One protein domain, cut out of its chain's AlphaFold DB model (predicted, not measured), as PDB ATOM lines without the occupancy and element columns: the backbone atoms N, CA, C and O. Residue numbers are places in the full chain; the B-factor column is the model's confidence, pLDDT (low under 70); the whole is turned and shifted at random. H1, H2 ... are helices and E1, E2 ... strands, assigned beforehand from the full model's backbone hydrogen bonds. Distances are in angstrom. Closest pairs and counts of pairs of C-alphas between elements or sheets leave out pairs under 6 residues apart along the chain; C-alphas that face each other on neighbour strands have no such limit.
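What this domain is: This is residues 24 to 167 of the 363 residues of the protein "DUF5007 domain-containing protein" of Arcticibacter tournemirensis (UniProt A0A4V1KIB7). A strongly twisted, curled sheet of four strands, E1, E8, E7 and E2, makes the wall of the body, and the small hairpin of E5 and E6 covers part of its open side, nearest to edge strand E2. From this body a two-stranded ribbon of E3 and E4 reaches out as an arm with the short helix H1 at its far end, and the arm makes much of the length. The printed part has 144 residues, with two named helices and eight named strands in the order E1 E2 E3 H1 E4 E5 E6 H2 E7 E8. The large sheet is mixed, E3 with E4 and E5 with E6 are antiparallel, and the class is mostly strand, with under half of the residues in named elements. The whole is only just loose, close to compact, with a radius of gyration of the C-alphas of 17.6 A and spans of 56 by 36 by 24 A.

Where its parts are: E8, residues 152 to 164, is the longest strand at 32.0 A and ends at C-alpha 164 (181.818, 208.405, 111.224). E7, residues 139 to 147, measures 26.5 A, and E2, residues 62 to 69, 21.3 A. E1, residues 38 to 42, begins at C-alpha 38 (192.692, 210.979, 114.432). E3, residues 83 to 88, measures 16.2 A and E4, residues 107 to 112, 14.8 A. H1, residues 100 to 104, begins at C-alpha 100 (165.761, 184.669, 129.436). E5 is residues 115 to 117, E6 124 to 126 and H2 128 to 132.

How they stand to each other: E8 and E7 form an antiparallel hairpin, with N 140 and O 161 2.8 A apart. E2, an edge strand, is antiparallel to E7, with N 64 and O 145 2.9 A apart. E1, the other edge strand, is parallel to E8, with N 39 and O 160 2.8 A apart. The closest C-alphas of E2 and E5, Ser 64 and Ile 117, are 6.2 A apart. E5 and E6 form a hairpin, with N 125 and O 116 2.8 A apart. E4 runs on into E5 across a break of 2 residues, at 88 degrees. E3 and E4 are antiparallel, with N 85 and O 110 2.8 A apart. H2 is only just on the large sheet, which it only grazes with residues 128 to 131. H1 is not on that sheet. The O i to N i+4 pair is within hydrogen-bond range in H1, but H2 has 0 of 1, with 2 of 2 O i to N i+3 pairs within range.

The domain as a whole: The C-alphas farthest apart, those of Lys 24 and Thr 98, are 57.1 A from each other. The printed part has no cut. The links E1 to E2, E2 to E3 and E3 to H1 are long. The mean pLDDT of the printed part is 93.4, and residue 24 is under 70.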
ATOM      1  N   LYS A  24     210.494 214.648 142.658       63.97
ATOM      2  CA  LYS A  24     209.615 215.255 141.674       63.97
ATOM      3  C   LYS A  24     209.601 214.380 140.442       63.97
ATOM      4  O   LYS A  24     210.411 214.562 139.539       63.97
ATOM      5  N   GLY A  25     208.646 213.449 140.432       71.56
ATOM      6  CA  GLY A  25     208.308 212.705 139.230       71.56
ATOM      7  C   GLY A  25     208.366 213.597 137.985       71.56
ATOM      8  O   GLY A  25     208.092 214.789 138.008       71.56
ATOM      9  N   PHE A  26     208.795 213.062 136.866       90.00
ATOM     10  CA  PHE A  26     208.780 213.809 135.625       90.00
ATOM     11  C   PHE A  26     207.407 213.652 134.979       90.00
ATOM     12  O   PHE A  26     206.874 212.548 134.926       90.00
ATOM     13  N   LEU A  27     206.818 214.738 134.494       92.19
ATOM     14  CA  LEU A  27     205.650 214.672 133.625       92.19
ATOM     15  C   LEU A  27     206.030 215.361 132.317       92.19
ATOM     16  O   LEU A  27     206.243 216.579 132.298       92.19
ATOM     17  N   SER A  28     206.175 214.578 131.247       93.19
ATOM     18  CA  SER A  28     206.637 215.083 129.954       93.19
ATOM     19  C   SER A  28     205.622 216.046 129.339       93.19
ATOM     20  O   SER A  28     204.416 215.813 129.456       93.19
ATOM     21  N   PRO A  29     206.055 217.154 128.713       92.81
ATOM     22  CA  PRO A  29     205.163 217.980 127.906       92.81
ATOM     23  C   PRO A  29     204.687 217.272 126.627       92.81
ATOM     24  O   PRO A  29     203.607 217.601 126.152       92.81
ATOM     25  N   ASP A  30     205.422 216.270 126.140       92.94
ATOM     26  CA  ASP A  30     205.232 215.649 124.823       92.94
ATOM     27  C   ASP A  30     204.602 214.246 124.917       92.94
ATOM     28  O   ASP A  30     204.902 213.345 124.137       92.94
ATOM     29  N   LEU A  31     203.722 214.029 125.900       93.56
ATOM     30  CA  LEU A  31     202.900 212.819 125.975       93.56
ATOM     31  C   LEU A  31     201.753 212.909 124.958       93.56
ATOM     32  O   LEU A  31     201.069 213.927 124.871       93.56
ATOM     33  N   TYR A  32     201.505 211.820 124.228       93.69
ATOM     34  CA  TYR A  32     200.464 211.749 123.195       93.69
ATOM     35  C   TYR A  32     199.910 210.327 123.030       93.69
ATOM     36  O   TYR A  32     200.470 209.359 123.554       93.69
ATOM     37  N   LEU A  33     198.804 210.176 122.301       95.06
ATOM     38  CA  LEU A  33     198.234 208.872 121.968       95.06
ATOM     39  C   LEU A  33     199.047 208.174 120.866       95.06
ATOM     40  O   LEU A  33     199.242 208.728 119.787       95.06
ATOM     41  N   LYS A  34     199.492 206.930 121.080       92.50
ATOM     42  CA  LYS A  34     200.278 206.221 120.056       92.50
ATOM     43  C   LYS A  34     199.468 205.921 118.798       92.50
ATOM     44  O   LYS A  34     198.319 205.489 118.853       92.50
ATOM     45  N   GLY A  35     200.146 206.048 117.659       78.38
ATOM     46  CA  GLY A  35     199.751 205.442 116.388       78.38
ATOM     47  C   GLY A  35     198.577 206.096 115.658       78.38
ATOM     48  O   GLY A  35     198.344 205.730 114.508       78.38
ATOM     49  N   LEU A  36     197.849 207.036 116.271       75.25
ATOM     50  CA  LEU A  36     196.673 207.667 115.672       75.25
ATOM     51  C   LEU A  36     196.479 209.108 116.163       75.25
ATOM     52  O   LEU A  36     196.004 209.325 117.275       75.25
ATOM     53  N   ASP A  37     196.715 210.076 115.277       82.06
ATOM     54  CA  ASP A  37     196.361 211.481 115.529       82.06
ATOM     55  C   ASP A  37     194.838 211.691 115.466       82.06
ATOM     56  O   ASP A  37     194.272 212.516 116.179       82.06
ATOM     57  N   THR A  38     194.149 210.925 114.608       93.00
ATOM     58  CA  THR A  38     192.692 210.979 114.432       93.00
ATOM     59  C   THR A  38     192.045 209.622 114.683       93.00
ATOM     60  O   THR A  38     192.273 208.661 113.944       93.00
ATOM     61  N   LEU A  39     191.168 209.561 115.680       94.00
ATOM     62  CA  LEU A  39     190.248 208.459 115.908       94.00
ATOM     63  C   LEU A  39     188.980 208.658 115.070       94.00
ATOM     64  O   LEU A  39     188.134 209.502 115.367       94.00
ATOM     65  N   TYR A  40     188.807 207.828 114.044       92.94
ATOM     66  CA  TYR A  40     187.520 207.681 113.370       92.94
ATOM     67  C   TYR A  40     186.587 206.896 114.291       92.94
ATOM     68  O   TYR A  40     186.764 205.692 114.456       92.94
ATOM     69  N   LEU A  41     185.628 207.581 114.915       92.56
ATOM     70  CA  LEU A  41     184.712 207.009 115.898       92.56
ATOM     71  C   LEU A  41     183.424 206.559 115.185       92.56
ATOM     72  O   LEU A  41     182.598 207.400 114.816       92.56
ATOM     73  N   PRO A  42     183.234 205.254 114.921       89.62
ATOM     74  CA  PRO A  42     181.975 204.714 114.407       89.62
ATOM     75  C   PRO A  42     180.879 204.767 115.463       89.62
ATOM     76  O   PRO A  42     180.970 204.117 116.505       89.62
ATOM     77  N   LEU A  43     179.811 205.510 115.172       90.81
ATOM     78  CA  LEU A  43     178.677 205.630 116.085       90.81
ATOM     79  C   LEU A  43     177.952 204.285 116.193       90.81
ATOM     80  O   LEU A  43     177.492 203.748 115.189       90.81
ATOM     81  N   GLY A  44     177.813 203.741 117.398       86.56
ATOM     82  CA  GLY A  44     177.147 202.455 117.625       86.56
ATOM     83  C   GLY A  44     178.032 201.233 117.412       86.56
ATOM     84  O   GLY A  44     177.515 200.141 117.177       86.56
ATOM     85  N   SER A  45     179.351 201.399 117.455       84.12
ATOM     86  CA  SER A  45     180.311 200.294 117.442       84.12
ATOM     87  C   SER A  45     181.142 200.291 118.723       84.12
ATOM     88  O   SER A  45     181.027 201.194 119.548       84.12
ATOM     89  N   LYS A  46     181.998 199.280 118.872       87.25
ATOM     90  CA  LYS A  46     182.957 199.159 119.968       87.25
ATOM     91  C   LYS A  46     184.384 199.137 119.439       87.25
ATOM     92  O   LYS A  46     184.640 198.566 118.377       87.25
ATOM     93  N   GLY A  47     185.310 199.689 120.205       90.00
ATOM     94  CA  GLY A  47     186.728 199.626 119.886       90.00
ATOM     95  C   GLY A  47     187.590 200.363 120.894       90.00
ATOM     96  O   GLY A  47     187.103 200.987 121.837       90.00
ATOM     97  N   SER A  48     188.896 200.262 120.684       94.25
ATOM     98  CA  SER A  48     189.898 200.935 121.493       94.25
ATOM     99  C   SER A  48     191.064 201.391 120.630       94.25
ATOM    100  O   SER A  48     191.321 200.823 119.567       94.25
ATOM    101  N   THR A  49     191.757 202.421 121.091       95.25
ATOM    102  CA  THR A  49     193.016 202.878 120.496       95.25
ATOM    103  C   THR A  49     194.193 202.066 121.042       95.25
ATOM    104  O   THR A  49     194.007 201.118 121.804       95.25
ATOM    105  N   ASP A  50     195.414 202.455 120.677       95.06
ATOM    106  CA  ASP A  50     196.613 202.071 121.425       95.06
ATOM    107  C   ASP A  50     196.683 202.849 122.763       95.06
ATOM    108  O   ASP A  50     195.820 203.682 123.069       95.06
ATOM    109  N   VAL A  51     197.696 202.563 123.578       96.06
ATOM    110  CA  VAL A  51     198.010 203.257 124.833       96.06
ATOM    111  C   VAL A  51     198.780 204.561 124.587       96.06
ATOM    112  O   VAL A  51     199.360 204.777 123.521       96.06
ATOM    113  N   ALA A  52     198.850 205.423 125.597       95.94
ATOM    114  CA  ALA A  52     199.646 206.645 125.573       95.94
ATOM    115  C   ALA A  52     201.152 206.363 125.401       95.94
ATOM    116  O   ALA A  52     201.715 205.428 125.987       95.94
ATOM    117  N   TRP A  53     201.843 207.208 124.639       96.06
ATOM    118  CA  TRP A  53     203.295 207.342 124.680       96.06
ATOM    119  C   TRP A  53     203.665 208.280 125.824       96.06
ATOM    120  O   TRP A  53     203.383 209.470 125.777       96.06
ATOM    121  N   LEU A  54     204.285 207.734 126.871       95.12
ATOM    122  CA  LEU A  54     204.501 208.462 128.125       95.12
ATOM    123  C   LEU A  54     205.691 209.424 128.094       95.12
ATOM    124  O   LEU A  54     205.861 210.198 129.034       95.12
ATOM    125  N   ASP A  55     206.540 209.313 127.072       93.75
ATOM    126  CA  ASP A  55     207.742 210.125 126.886       93.75
ATOM    127  C   ASP A  55     208.601 210.278 128.159       93.75
ATOM    128  O   ASP A  55     208.882 211.365 128.649       93.75
ATOM    129  N   GLY A  56     208.948 209.149 128.785       91.12
ATOM    130  CA  GLY A  56     209.786 209.134 129.990       91.12
ATOM    131  C   GLY A  56     209.113 209.641 131.274       91.12
ATOM    132  O   GLY A  56     209.773 209.678 132.312       91.12
ATOM    133  N   SER A  57     207.820 209.992 131.242       93.69
ATOM    134  CA  SER A  57     207.073 210.416 132.433       93.69
ATOM    135  C   SER A  57     207.131 209.368 133.548       93.69
ATOM    136  O   SER A  57     206.995 208.163 133.319       93.69
ATOM    137  N   THR A  58     207.293 209.837 134.781       94.06
ATOM    138  CA  THR A  58     207.284 209.006 135.979       94.06
ATOM    139  C   THR A  58     205.896 208.427 136.201       94.06
ATOM    140  O   THR A  58     204.911 209.155 136.329       94.06
ATOM    141  N   GLN A  59     205.852 207.101 136.264       92.38
ATOM    142  CA  GLN A  59     204.672 206.314 136.599       92.38
ATOM    143  C   GLN A  59     204.549 206.143 138.128       92.38
ATOM    144  O   GLN A  59     205.567 206.212 138.823       92.38
ATOM    145  N   PRO A  60     203.348 205.872 138.668       94.44
ATOM    146  CA  PRO A  60     202.074 205.704 137.963       94.44
ATOM    147  C   PRO A  60     201.505 207.029 137.438       94.44
ATOM    148  O   PRO A  60     201.700 208.082 138.046       94.44
ATOM    149  N   LEU A  61     200.799 206.946 136.310       95.94
ATOM    150  CA  LEU A  61     200.034 208.045 135.725       95.94
ATOM    151  C   LEU A  61     198.539 207.764 135.885       95.94
ATOM    152  O   LEU A  61     198.113 206.611 135.830       95.94
ATOM    153  N   GLU A  62     197.767 208.828 136.059       97.94
ATOM    154  CA  GLU A  62     196.309 208.817 136.099       97.94
ATOM    155  C   GLU A  62     195.777 209.676 134.947       97.94
ATOM    156  O   GLU A  62     196.072 210.871 134.885       97.94
ATOM    157  N   PHE A  63     195.026 209.065 134.030       98.38
ATOM    158  CA  PHE A  63     194.454 209.707 132.845       98.38
ATOM    159  C   PHE A  63     192.955 209.967 133.019       98.38
ATOM    160  O   PHE A  63     192.209 209.080 133.441       98.38
ATOM    161  N   SER A  64     192.487 211.143 132.610       98.19
ATOM    162  CA  SER A  64     191.061 211.468 132.537       98.19
ATOM    163  C   SER A  64     190.752 212.380 131.349       98.19
ATOM    164  O   SER A  64     191.583 213.173 130.914       98.19
ATOM    165  N   ILE A  65     189.548 212.253 130.786       98.06
ATOM    166  CA  ILE A  65     189.089 213.161 129.730       98.06
ATOM    167  C   ILE A  65     188.785 214.512 130.377       98.06
ATOM    168  O   ILE A  65     187.890 214.604 131.217       98.06
ATOM    169  N   GLU A  66     189.509 215.550 129.968       97.81
ATOM    170  CA  GLU A  66     189.297 216.914 130.454       97.81
ATOM    171  C   GLU A  66     188.144 217.568 129.692       97.81
ATOM    172  O   GLU A  66     187.189 218.087 130.279       97.81
ATOM    173  N   ASN A  67     188.223 217.539 128.360       97.94
ATOM    174  CA  ASN A  67     187.295 218.244 127.495       97.94
ATOM    175  C   ASN A  67     187.167 217.564 126.133       97.94
ATOM    176  O   ASN A  67     188.094 216.919 125.656       97.94
ATOM    177  N   VAL A  68     186.013 217.751 125.499       97.94
ATOM    178  CA  VAL A  68     185.823 217.436 124.084       97.94
ATOM    179  C   VAL A  68     185.266 218.683 123.433       97.94
ATOM    180  O   VAL A  68     184.182 219.124 123.811       97.94
ATOM    181  N   ARG A  69     186.012 219.281 122.508       97.75
ATOM    182  CA  ARG A  69     185.663 220.554 121.873       97.75
ATOM    183  C   ARG A  69     185.192 220.342 120.442       97.75
ATOM    184  O   ARG A  69     185.743 219.499 119.743       97.75
ATOM    185  N   ASP A  70     184.184 221.088 120.009       96.19
ATOM    186  CA  ASP A  70     183.807 221.174 118.595       96.19
ATOM    187  C   ASP A  70     184.840 221.985 117.786       96.19
ATOM    188  O   ASP A  70     185.820 222.508 118.326       96.19
ATOM    189  N   ALA A  71     184.618 222.110 116.477       92.06
ATOM    190  CA  ALA A  71     185.487 222.881 115.586       92.06
ATOM    191  C   ALA A  71     185.557 224.384 115.932       92.06
ATOM    192  O   ALA A  71     186.471 225.078 115.488       92.06
ATOM    193  N   GLN A  72     184.605 224.903 116.712       93.62
ATOM    194  CA  GLN A  72     184.562 226.285 117.192       93.62
ATOM    195  C   GLN A  72     185.232 226.441 118.569       93.62
ATOM    196  O   GLN A  72     185.333 227.557 119.077       93.62
ATOM    197  N   GLY A  73     185.718 225.347 119.163       94.00
ATOM    198  CA  GLY A  73     186.358 225.323 120.474       94.00
ATOM    199  C   GLY A  73     185.384 225.211 121.649       94.00
ATOM    200  O   GLY A  73     185.837 225.216 122.797       94.00
ATOM    201  N   ASN A  74     184.075 225.083 121.408       96.75
ATOM    202  CA  ASN A  74     183.088 224.940 122.475       96.75
ATOM    203  C   ASN A  74     183.063 223.507 122.997       96.75
ATOM    204  O   ASN A  74     183.187 222.548 122.238       96.75
ATOM    205  N   ARG A  75     182.835 223.348 124.301       97.12
ATOM    206  CA  ARG A  75     182.665 222.030 124.917       97.12
ATOM    207  C   ARG A  75     181.420 221.324 124.374       97.12
ATOM    208  O   ARG A  75     180.317 221.864 124.400       97.12
ATOM    209  N   SER A  76     181.599 220.081 123.947       96.88
ATOM    210  CA  SER A  76     180.542 219.208 123.464       96.88
ATOM    211  C   SER A  76     180.065 218.276 124.579       96.88
ATOM    212  O   SER A  76     180.657 217.231 124.854       96.88
ATOM    213  N   GLU A  77     178.959 218.645 125.226       96.25
ATOM    214  CA  GLU A  77     178.410 217.904 126.375       96.25
ATOM    215  C   GLU A  77     177.946 216.477 126.034       96.25
ATOM    216  O   GLU A  77     177.817 215.633 126.920       96.25
ATOM    217  N   GLN A  78     177.722 216.162 124.755       95.50
ATOM    218  CA  GLN A  78     177.278 214.831 124.322       95.50
ATOM    219  C   GLN A  78     178.232 213.696 124.735       95.50
ATOM    220  O   GLN A  78     177.774 212.587 124.991       95.50
ATOM    221  N   PHE A  79     179.535 213.970 124.867       96.25
ATOM    222  CA  PHE A  79     180.528 212.965 125.267       96.25
ATOM    223  C   PHE A  79     180.535 212.683 126.774       96.25
ATOM    224  O   PHE A  79     181.080 211.666 127.196       96.25
ATOM    225  N   PHE A  80     179.917 213.552 127.578       96.31
ATOM    226  CA  PHE A  80     179.876 213.450 129.040       96.31
ATOM    227  C   PHE A  80     178.518 212.972 129.564       96.31
ATOM    228  O   PHE A  80     178.398 212.593 130.729       96.31
ATOM    229  N   LYS A  81     177.494 212.940 128.703       96.69
ATOM    230  CA  LYS A  81     176.212 212.305 129.012       96.69
ATOM    231  C   LYS A  81     176.402 210.802 129.166       96.69
ATOM    232  O   LYS A  81     177.096 210.167 128.373       96.69
ATOM    233  N   THR A  82     175.758 210.232 130.174       95.81
ATOM    234  CA  THR A  82     175.745 208.790 130.385       95.81
ATOM    235  C   THR A  82     174.471 208.175 129.827       95.81
ATOM    236  O   THR A  82     173.398 208.781 129.850       95.81
ATOM    237  N   TYR A  83     174.605 206.959 129.315       92.94
ATOM    238  CA  TYR A  83     173.516 206.182 128.743       92.94
ATOM    239  C   TYR A  83     173.518 204.781 129.356       92.94
ATOM    240  O   TYR A  83     174.601 204.257 129.648       92.94
ATOM    241  N   PRO A  84     172.339 204.157 129.530       90.94
ATOM    242  CA  PRO A  84     172.261 202.781 129.989       90.94
ATOM    243  C   PRO A  84     172.941 201.864 128.970       90.94
ATOM    244  O   PRO A  84     172.660 201.902 127.769       90.94
ATOM    245  N   TYR A  85     173.852 201.038 129.464       89.56
ATOM    246  CA  TYR A  85     174.609 200.063 128.701       89.56
ATOM    247  C   TYR A  85     174.520 198.710 129.394       89.56
ATOM    248  O   TYR A  85     174.871 198.561 130.566       89.56
ATOM    249  N   ARG A  86     174.043 197.707 128.659       90.12
ATOM    250  CA  ARG A  86     173.972 196.333 129.148       90.12
ATOM    251  C   ARG A  86     175.287 195.639 128.835       90.12
ATOM    252  O   ARG A  86     175.739 195.659 127.695       90.12
ATOM    253  N   THR A  87     175.879 195.006 129.838       91.38
ATOM    254  CA  THR A  87     177.143 194.275 129.712       91.38
ATOM    255  C   THR A  87     177.077 192.941 130.443       91.38
ATOM    256  O   THR A  87     176.312 192.769 131.391       91.38
ATOM    257  N   TRP A  88     177.903 191.992 130.013       93.75
ATOM    258  CA  TRP A  88     178.040 190.699 130.673       93.75
ATOM    259  C   TRP A  88     178.814 190.830 131.988       93.75
ATOM    260  O   TRP A  88     179.887 191.430 132.024       93.75
ATOM    261  N   THR A  89     178.297 190.218 133.052       96.00
ATOM    262  CA  THR A  89     179.000 190.009 134.331       96.00
ATOM    263  C   THR A  89     179.592 188.606 134.442       96.00
ATOM    264  O   THR A  89     180.494 188.376 135.243       96.00
ATOM    265  N   ALA A  90     179.116 187.670 133.616       96.06
ATOM    266  CA  ALA A  90     179.637 186.315 133.501       96.06
ATOM    267  C   ALA A  90     179.504 185.797 132.055       96.06
ATOM    268  O   ALA A  90     178.636 186.269 131.316       96.06
ATOM    269  N   PRO A  91     180.321 184.812 131.634       94.56
ATOM    270  CA  PRO A  91     180.239 184.253 130.288       94.56
ATOM    271  C   PRO A  91     178.887 183.587 129.996       94.56
ATOM    272  O   PRO A  91     178.375 182.797 130.801       94.56
ATOM    273  N   TYR A  92     178.345 183.860 128.808       95.38
ATOM    274  CA  TYR A  92     177.193 183.150 128.255       95.38
ATOM    275  C   TYR A  92     177.580 181.741 127.792       95.38
ATOM    276  O   TYR A  92     178.618 181.546 127.156       95.38
ATOM    277  N   ASN A  93     176.723 180.765 128.076       95.12
ATOM    278  CA  ASN A  93     176.830 179.393 127.603       95.12
ATOM    279  C   ASN A  93     175.470 178.934 127.070       95.12
ATOM    280  O   ASN A  93     174.541 178.680 127.834       95.12
ATOM    281  N   ASN A  94     175.378 178.760 125.756       94.00
ATOM    282  CA  ASN A  94     174.149 178.392 125.056       94.00
ATOM    283  C   ASN A  94     173.576 177.012 125.431       94.00
ATOM    284  O   ASN A  94     172.407 176.742 125.175       94.00
ATOM    285  N   LYS A  95     174.367 176.139 126.064       93.75
ATOM    286  CA  LYS A  95     173.911 174.817 126.523       93.75
ATOM    287  C   LYS A  95     173.252 174.857 127.898       93.75
ATOM    288  O   LYS A  95     172.457 173.975 128.208       93.75
ATOM    289  N   THR A  96     173.611 175.831 128.734       95.75
ATOM    290  CA  THR A  96     173.104 175.945 130.112       95.75
ATOM    291  C   THR A  96     172.152 177.118 130.288       95.75
ATOM    292  O   THR A  96     171.215 177.020 131.070       95.75
ATOM    293  N   ASP A  97     172.356 178.208 129.553       96.00
ATOM    294  CA  ASP A  97     171.604 179.454 129.683       96.00
ATOM    295  C   ASP A  97     170.419 179.458 128.702       96.00
ATOM    296  O   ASP A  97     170.370 180.221 127.738       96.00
ATOM    297  N   THR A  98     169.479 178.539 128.919       92.62
ATOM    298  CA  THR A  98     168.400 178.219 127.967       92.62
ATOM    299  C   THR A  98     167.140 179.077 128.124       92.62
ATOM    300  O   THR A  98     166.208 178.967 127.326       92.62
ATOM    301  N   THR A  99     167.091 179.950 129.134       94.25
ATOM    302  CA  THR A  99     165.960 180.848 129.404       94.25
ATOM    303  C   THR A  99     166.417 182.300 129.499       94.25
ATOM    304  O   THR A  99     167.576 182.580 129.804       94.25
ATOM    305  N   LEU A 100     165.490 183.238 129.272       93.62
ATOM    306  CA  LEU A 100     165.761 184.669 129.436       93.62
ATOM    307  C   LEU A 100     166.264 184.995 130.846       93.62
ATOM    308  O   LEU A 100     167.194 185.781 130.978       93.62
ATOM    309  N   ASP A 101     165.706 184.364 131.880       95.06
ATOM    310  CA  ASP A 101     166.092 184.611 133.273       95.06
ATOM    311  C   ASP A 101     167.540 184.193 133.556       95.06
ATOM    312  O   ASP A 101     168.290 184.953 134.168       95.06
ATOM    313  N   LEU A 102     167.967 183.027 133.053       96.44
ATOM    314  CA  LEU A 102     169.346 182.548 133.210       96.44
ATOM    315  C   LEU A 102     170.351 183.465 132.509       96.44
ATOM    316  O   LEU A 102     171.433 183.720 133.035       96.44
ATOM    317  N   VAL A 103     169.986 183.985 131.335       96.50
ATOM    318  CA  VAL A 103     170.824 184.933 130.594       96.50
ATOM    319  C   VAL A 103     170.855 186.296 131.292       96.50
ATOM    320  O   VAL A 103     171.930 186.860 131.491       96.50
ATOM    321  N   ASN A 104     169.700 186.817 131.709       95.62
ATOM    322  CA  ASN A 104     169.592 188.101 132.403       95.62
ATOM    323  C   ASN A 104     170.335 188.110 133.743       95.62
ATOM    324  O   ASN A 104     170.911 189.134 134.091       95.62
ATOM    325  N   ALA A 105     170.412 186.980 134.451       96.94
ATOM    326  CA  ALA A 105     171.214 186.854 135.671       96.94
ATOM    327  C   ALA A 105     172.722 187.108 135.445       96.94
ATOM    328  O   ALA A 105     173.452 187.378 136.400       96.94
ATOM    329  N   LYS A 106     173.193 187.033 134.193       97.25
ATOM    330  CA  LYS A 106     174.582 187.296 133.783       97.25
ATOM    331  C   LYS A 106     174.770 188.655 133.108       97.25
ATOM    332  O   LYS A 106     175.837 188.916 132.554       97.25
ATOM    333  N   ILE A 107     173.746 189.501 133.115       96.25
ATOM    334  CA  ILE A 107     173.776 190.831 132.514       96.25
ATOM    335  C   ILE A 107     173.604 191.865 133.623       96.25
ATOM    336  O   ILE A 107     172.710 191.755 134.457       96.25
ATOM    337  N   ALA A 108     174.441 192.896 133.603       95.06
ATOM    338  CA  ALA A 108     174.248 194.103 134.393       95.06
ATOM    339  C   ALA A 108     173.994 195.293 133.472       95.06
ATOM    340  O   ALA A 108     174.508 195.356 132.353       95.06
ATOM    341  N   GLU A 109     173.217 196.248 133.967       93.56
ATOM    342  CA  GLU A 109     173.053 197.550 133.341       93.56
ATOM    343  C   GLU A 109     173.907 198.566 134.093       93.56
ATOM    344  O   GLU A 109     173.816 198.696 135.315       93.56
ATOM    345  N   ILE A 110     174.772 199.254 133.357       93.50
ATOM    346  CA  ILE A 110     175.646 200.301 133.873       93.50
ATOM    347  C   ILE A 110     175.468 201.559 133.032       93.50
ATOM    348  O   ILE A 110     175.218 201.488 131.834       93.50
ATOM    349  N   ASN A 111     175.613 202.723 133.652       94.50
ATOM    350  CA  ASN A 111     175.601 203.987 132.929       94.50
ATOM    351  C   ASN A 111     177.012 204.289 132.421       94.50
ATOM    352  O   ASN A 111     177.949 204.361 133.215       94.50
ATOM    353  N   MET A 112     177.161 204.468 131.108       93.50
ATOM    354  CA  MET A 112     178.451 204.748 130.472       93.50
ATOM    355  C   MET A 112     178.375 205.949 129.541       93.50
ATOM    356  O   MET A 112     177.347 206.208 128.914       93.50
ATOM    357  N   THR A 113     179.485 206.673 129.439       95.31
ATOM    358  CA  THR A 113     179.676 207.699 128.416       95.31
ATOM    359  C   THR A 113     179.979 207.060 127.052       95.31
ATOM    360  O   THR A 113     180.512 205.949 126.992       95.31
ATOM    361  N   PRO A 114     179.677 207.750 125.937       94.00
ATOM    362  CA  PRO A 114     180.040 207.329 124.579       94.00
ATOM    363  C   PRO A 114     181.525 207.022 124.357       94.00
ATOM    364  O   PRO A 114     181.867 206.178 123.528       94.00
ATOM    365  N   LEU A 115     182.385 207.738 125.081       95.94
ATOM    366  CA  LEU A 115     183.836 207.665 125.017       95.94
ATOM    367  C   LEU A 115     184.381 207.665 126.447       95.94
ATOM    368  O   LEU A 115     183.933 208.445 127.291       95.94
ATOM    369  N   SER A 116     185.353 206.807 126.712       96.19
ATOM    370  CA  SER A 116     186.082 206.748 127.972       96.19
ATOM    371  C   SER A 116     187.582 206.632 127.715       96.19
ATOM    372  O   SER A 116     188.027 206.334 126.605       96.19
ATOM    373  N   ILE A 117     188.370 206.886 128.755       97.19
ATOM    374  CA  ILE A 117     189.816 206.694 128.749       97.19
ATOM    375  C   ILE A 117     190.188 205.722 129.862       97.19
ATOM    376  O   ILE A 117     189.651 205.791 130.969       97.19
ATOM    377  N   ASN A 118     191.094 204.796 129.569       97.12
ATOM    378  CA  ASN A 118     191.664 203.923 130.578       97.12
ATOM    379  C   ASN A 118     192.577 204.763 131.490       97.12
ATOM    380  O   ASN A 118     193.568 205.320 131.004       97.12
ATOM    381  N   PRO A 119     192.290 204.829 132.801       97.50
ATOM    382  CA  PRO A 119     192.973 205.748 133.700       97.50
ATOM    383  C   PRO A 119     194.440 205.392 133.945       97.50
ATOM    384  O   PRO A 119     195.164 206.224 134.467       97.50
ATOM    385  N   VAL A 120     194.900 204.191 133.585       96.75
ATOM    386  CA  VAL A 120     196.273 203.731 133.852       96.75
ATOM    387  C   VAL A 120     197.198 203.961 132.659       96.75
ATOM    388  O   VAL A 120     198.387 204.213 132.833       96.75
ATOM    389  N   ASN A 121     196.675 203.838 131.439       95.88
ATOM    390  CA  ASN A 121     197.503 203.812 130.231       95.88
ATOM    391  C   ASN A 121     197.058 204.787 129.134       95.88
ATOM    392  O   ASN A 121     197.667 204.793 128.069       95.88
ATOM    393  N   GLY A 122     196.010 205.583 129.356       96.19
ATOM    394  CA  GLY A 122     195.567 206.619 128.422       96.19
ATOM    395  C   GLY A 122     194.928 206.103 127.130       96.19
ATOM    396  O   GLY A 122     194.713 206.882 126.204       96.19
ATOM    397  N   MET A 123     194.624 204.805 127.045       97.19
ATOM    398  CA  MET A 123     193.916 204.218 125.908       97.19
ATOM    399  C   MET A 123     192.467 204.704 125.869       97.19
ATOM    400  O   MET A 123     191.748 204.584 126.862       97.19
ATOM    401  N   LEU A 124     192.013 205.190 124.718       97.00
ATOM    402  CA  LEU A 124     190.617 205.552 124.506       97.00
ATOM    403  C   LEU A 124     189.789 204.308 124.195       97.00
ATOM    404  O   LEU A 124     190.233 203.410 123.475       97.00
ATOM    405  N   GLN A 125     188.573 204.271 124.724       95.25
ATOM    406  CA  GLN A 125     187.603 203.207 124.501       95.25
ATOM    407  C   GLN A 125     186.253 203.819 124.141       95.25
ATOM    408  O   GLN A 125     185.804 204.782 124.756       95.25
ATOM    409  N   TYR A 126     185.594 203.240 123.148       93.31
ATOM    410  CA  TYR A 126     184.226 203.584 122.779       93.31
ATOM    411  C   TYR A 126     183.402 202.304 122.675       93.31
ATOM    412  O   TYR A 126     183.913 201.235 122.333       93.31
ATOM    413  N   LEU A 127     182.120 202.424 123.002       89.56
ATOM    414  CA  LEU A 127     181.158 201.326 123.034       89.56
ATOM    415  C   LEU A 127     179.919 201.691 122.218       89.56
ATOM    416  O   LEU A 127     179.772 202.820 121.743       89.56
ATOM    417  N   GLU A 128     178.988 200.751 122.090       86.69
ATOM    418  CA  GLU A 128     177.768 200.888 121.297       86.69
ATOM    419  C   GLU A 128     176.893 202.081 121.738       86.69
ATOM    420  O   GLU A 128     176.133 202.623 120.933       86.69
ATOM    421  N   VAL A 129     177.049 202.574 122.976       90.19
ATOM    422  CA  VAL A 129     176.420 203.822 123.460       90.19
ATOM    423  C   VAL A 129     176.835 205.071 122.675       90.19
ATOM    424  O   VAL A 129     176.108 206.065 122.696       90.19
ATOM    425  N   SER A 130     177.927 205.013 121.908       92.75
ATOM    426  CA  SER A 130     178.321 206.057 120.954       92.75
ATOM    427  C   SER A 130     177.268 206.357 119.890       92.75
ATOM    428  O   SER A 130     177.286 207.432 119.302       92.75
ATOM    429  N   ARG A 131     176.284 205.474 119.675       88.69
ATOM    430  CA  ARG A 131     175.142 205.743 118.784       88.69
ATOM    431  C   ARG A 131     174.293 206.953 119.181       88.69
ATOM    432  O   ARG A 131     173.526 207.438 118.348       88.69
ATOM    433  N   ASN A 132     174.402 207.384 120.440       91.44
ATOM    434  CA  ASN A 132     173.713 208.554 120.978       91.44
ATOM    435  C   ASN A 132     174.440 209.875 120.683       91.44
ATOM    436  O   ASN A 132     173.890 210.929 120.984       91.44
ATOM    437  N   LEU A 133     175.649 209.825 120.112       92.75
ATOM    438  CA  LEU A 133     176.317 211.018 119.604       92.75
ATOM    439  C   LEU A 133     175.590 211.538 118.355       92.75
ATOM    440  O   LEU A 133     175.018 210.777 117.562       92.75
ATOM    441  N   GLU A 134     175.623 212.851 118.197       91.31
ATOM    442  CA  GLU A 134     174.964 213.600 117.133       91.31
ATOM    443  C   GLU A 134     175.995 214.084 116.101       91.31
ATOM    444  O   GLU A 134     177.200 213.990 116.313       91.31
ATOM    445  N   SER A 135     175.514 214.564 114.954       90.00
ATOM    446  CA  SER A 135     176.340 215.109 113.863       90.00
ATOM    447  C   SER A 135     177.434 214.174 113.300       90.00
ATOM    448  O   SER A 135     178.630 214.467 113.378       90.00
ATOM    449  N   PRO A 136     177.063 213.036 112.673       89.31
ATOM    450  CA  PRO A 136     178.021 212.231 111.915       89.31
ATOM    451  C   PRO A 136     178.734 213.076 110.846       89.31
ATOM    452  O   PRO A 136     178.086 213.798 110.094       89.31
ATOM    453  N   GLY A 137     180.052 212.929 110.740       89.62
ATOM    454  CA  GLY A 137     180.919 213.708 109.855       89.62
ATOM    455  C   GLY A 137     181.724 214.786 110.581       89.62
ATOM    456  O   GLY A 137     182.809 215.130 110.103       89.62
ATOM    457  N   ASP A 138     181.239 215.255 111.733       94.00
ATOM    458  CA  ASP A 138     181.881 216.317 112.504       94.00
ATOM    459  C   ASP A 138     183.202 215.866 113.137       94.00
ATOM    460  O   ASP A 138     183.446 214.681 113.410       94.00
ATOM    461  N   VAL A 139     184.060 216.860 113.363       96.12
ATOM    462  CA  VAL A 139     185.382 216.715 113.968       96.12
ATOM    463  C   VAL A 139     185.378 217.385 115.337       96.12
ATOM    464  O   VAL A 139     184.935 218.525 115.475       96.12
ATOM    465  N   PHE A 140     185.898 216.672 116.330       97.56
ATOM    466  CA  PHE A 140     186.051 217.132 117.700       97.56
ATOM    467  C   PHE A 140     187.495 216.969 118.167       97.56
ATOM    468  O   PHE A 140     188.233 216.111 117.689       97.56
ATOM    469  N   HIS A 141     187.872 217.775 119.145       97.56
ATOM    470  CA  HIS A 141     189.199 217.821 119.738       97.56
ATOM    471  C   HIS A 141     189.126 217.300 121.171       97.56
ATOM    472  O   HIS A 141     188.399 217.860 121.993       97.56
ATOM    473  N   LEU A 142     189.825 216.202 121.458       97.75
ATOM    474  CA  LEU A 142     189.853 215.583 122.780       97.75
ATOM    475  C   LEU A 142     191.056 216.090 123.571       97.75
ATOM    476  O   LEU A 142     192.196 215.808 123.215       97.75
ATOM    477  N   ASP A 143     190.785 216.741 124.695       97.88
ATOM    478  CA  ASP A 143     191.802 217.153 125.653       97.88
ATOM    479  C   ASP A 143     191.821 216.161 126.828       97.88
ATOM    480  O   ASP A 143     190.771 215.791 127.370       97.88
ATOM    481  N   VAL A 144     193.012 215.738 127.250       97.81
ATOM    482  CA  VAL A 144     193.197 214.761 128.337       97.81
ATOM    483  C   VAL A 144     194.005 215.374 129.468       97.81
ATOM    484  O   VAL A 144     195.052 215.972 129.240       97.81
ATOM    485  N   ARG A 145     193.551 215.198 130.707       98.19
ATOM    486  CA  ARG A 145     194.325 215.515 131.907       98.19
ATOM    487  C   ARG A 145     195.116 214.281 132.328       98.19
ATOM    488  O   ARG A 145     194.560 213.188 132.427       98.19
ATOM    489  N   VAL A 146     196.404 214.465 132.599       97.94
ATOM    490  CA  VAL A 146     197.277 213.421 133.146       97.94
ATOM    491  C   VAL A 146     197.911 213.913 134.433       97.94
ATOM    492  O   VAL A 146     198.382 215.050 134.508       97.94
ATOM    493  N   LYS A 147     197.931 213.045 135.439       97.12
ATOM    494  CA  LYS A 147     198.475 213.321 136.766       97.12
ATOM    495  C   LYS A 147     199.479 212.251 137.182       97.12
ATOM    496  O   LYS A 147     199.264 211.069 136.932       97.12
ATOM    497  N   ASN A 148     200.545 212.654 137.864       94.62
ATOM    498  CA  ASN A 148     201.430 211.761 138.616       94.62
ATOM    499  C   ASN A 148     201.843 212.398 139.952       94.62
ATOM    500  O   ASN A 148     201.228 213.352 140.427       94.62
ATOM    501  N   THR A 149     202.890 211.861 140.579       91.94
ATOM    502  CA  THR A 149     203.419 212.349 141.861       91.94
ATOM    503  C   THR A 149     203.990 213.768 141.809       91.94
ATOM    504  O   THR A 149     204.141 214.378 142.865       91.94
ATOM    505  N   GLN A 150     204.310 214.312 140.631       88.75
ATOM    506  CA  GLN A 150     204.824 215.677 140.497       88.75
ATOM    507  C   GLN A 150     203.749 216.724 140.256       88.75
ATOM    508  O   GLN A 150     203.946 217.879 140.635       88.75
ATOM    509  N   GLY A 151     202.626 216.341 139.660       92.50
ATOM    510  CA  GLY A 151     201.549 217.273 139.381       92.50
ATOM    511  C   GLY A 151     200.578 216.748 138.342       92.50
ATOM    512  O   GLY A 151     200.505 215.550 138.073       92.50
ATOM    513  N   GLU A 152     199.824 217.678 137.771       96.31
ATOM    514  CA  GLU A 152     198.846 217.438 136.718       96.31
ATOM    515  C   GLU A 152     199.086 218.378 135.533       96.31
ATOM    516  O   GLU A 152     199.519 219.522 135.704       96.31
ATOM    517  N   ARG A 153     198.803 217.896 134.323       96.69
ATOM    518  CA  ARG A 153     198.863 218.671 133.080       96.69
ATOM    519  C   ARG A 153     197.705 218.281 132.167       96.69
ATOM    520  O   ARG A 153     197.329 217.113 132.109       96.69
ATOM    521  N   VAL A 154     197.167 219.259 131.442       97.88
ATOM    522  CA  VAL A 154     196.226 219.031 130.340       97.88
ATOM    523  C   VAL A 154     197.006 218.966 129.030       97.88
ATOM    524  O   VAL A 154     197.806 219.854 128.739       97.88
ATOM    525  N   TYR A 155     196.754 217.913 128.265       96.81
ATOM    526  CA  TYR A 155     197.277 217.660 126.932       96.81
ATOM    527  C   TYR A 155     196.158 217.983 125.945       96.81
ATOM    528  O   TYR A 155     195.229 217.176 125.800       96.81
ATOM    529  N   PRO A 156     196.173 219.187 125.349       95.62
ATOM    530  CA  PRO A 156     195.193 219.547 124.341       95.62
ATOM    531  C   PRO A 156     195.389 218.682 123.100       95.62
ATOM    532  O   PRO A 156     196.515 218.288 122.796       95.62
ATOM    533  N   ASP A 157     194.298 218.407 122.390       95.25
ATOM    534  CA  ASP A 157     194.328 217.631 121.143       95.25
ATOM    535  C   ASP A 157     195.045 216.274 121.289       95.25
ATOM    536  O   ASP A 157     195.675 215.778 120.357       95.25
ATOM    537  N   TYR A 158     194.917 215.640 122.461       96.25
ATOM    538  CA  TYR A 158     195.427 214.292 122.727       96.25
ATOM    539  C   TYR A 158     194.942 213.280 121.676       96.25
ATOM    540  O   TYR A 158     195.643 212.321 121.354       96.25
ATOM    541  N   SER A 159     193.742 213.505 121.131       96.06
ATOM    542  CA  SER A 159     193.287 212.895 119.885       96.06
ATOM    543  C   SER A 159     192.277 213.798 119.173       96.06
ATOM    544  O   SER A 159     191.522 214.536 119.809       96.06
ATOM    545  N   ILE A 160     192.208 213.700 117.848       96.81
ATOM    546  CA  ILE A 160     191.118 214.263 117.049       96.81
ATOM    547  C   ILE A 160     190.056 213.177 116.858       96.81
ATOM    548  O   ILE A 160     190.337 212.102 116.337       96.81
ATOM    549  N   LEU A 161     188.814 213.442 117.245       96.38
ATOM    550  CA  LEU A 161     187.695 212.524 117.047       96.38
ATOM    551  C   LEU A 161     186.955 212.910 115.770       96.38
ATOM    552  O   LEU A 161     186.431 214.016 115.670       96.38
ATOM    553  N   LYS A 162     186.844 211.995 114.813       95.62
ATOM    554  CA  LYS A 162     185.980 212.176 113.644       95.62
ATOM    555  C   LYS A 162     184.802 211.227 113.732       95.62
ATOM    556  O   LYS A 162     184.977 210.013 113.590       95.62
ATOM    557  N   LEU A 163     183.607 211.767 113.955       94.38
ATOM    558  CA  LEU A 163     182.399 210.951 114.018       94.38
ATOM    559  C   LEU A 163     182.118 210.394 112.625       94.38
ATOM    560  O   LEU A 163     181.958 211.137 111.662       94.38
ATOM    561  N   SER A 164     182.095 209.075 112.497       90.56
ATOM    562  CA  SER A 164     181.818 208.405 111.224       90.56
ATOM    563  C   SER A 164     180.366 207.932 111.158       90.56
ATOM    564  O   SER A 164     179.593 208.129 112.094       90.56
ATOM    565  N   ALA A 165     179.955 207.372 110.016       84.44
ATOM    566  CA  ALA A 165     178.582 206.920 109.822       84.44
ATOM    567  C   ALA A 165     178.130 205.975 110.947       84.44
ATOM    568  O   ALA A 165     178.919 205.193 111.483       84.44
ATOM    569  N   LYS A 166     176.834 206.038 111.281       80.25
ATOM    570  CA  LYS A 166     176.227 205.096 112.223       80.25
ATOM    571  C   LYS A 166     176.459 203.669 111.743       80.25
ATOM    572  O   LYS A 166     176.299 203.374 110.555       80.25
ATOM    573  N   SER A 167     176.858 202.803 112.672       78.69
ATOM    574  CA  SER A 167     176.978 201.377 112.425       78.69
ATOM    575  C   SER A 167     175.641 200.860 111.908       78.69
ATOM    576  O   SER A 167     174.565 201.370 112.237       78.69
TER     577      SER A 167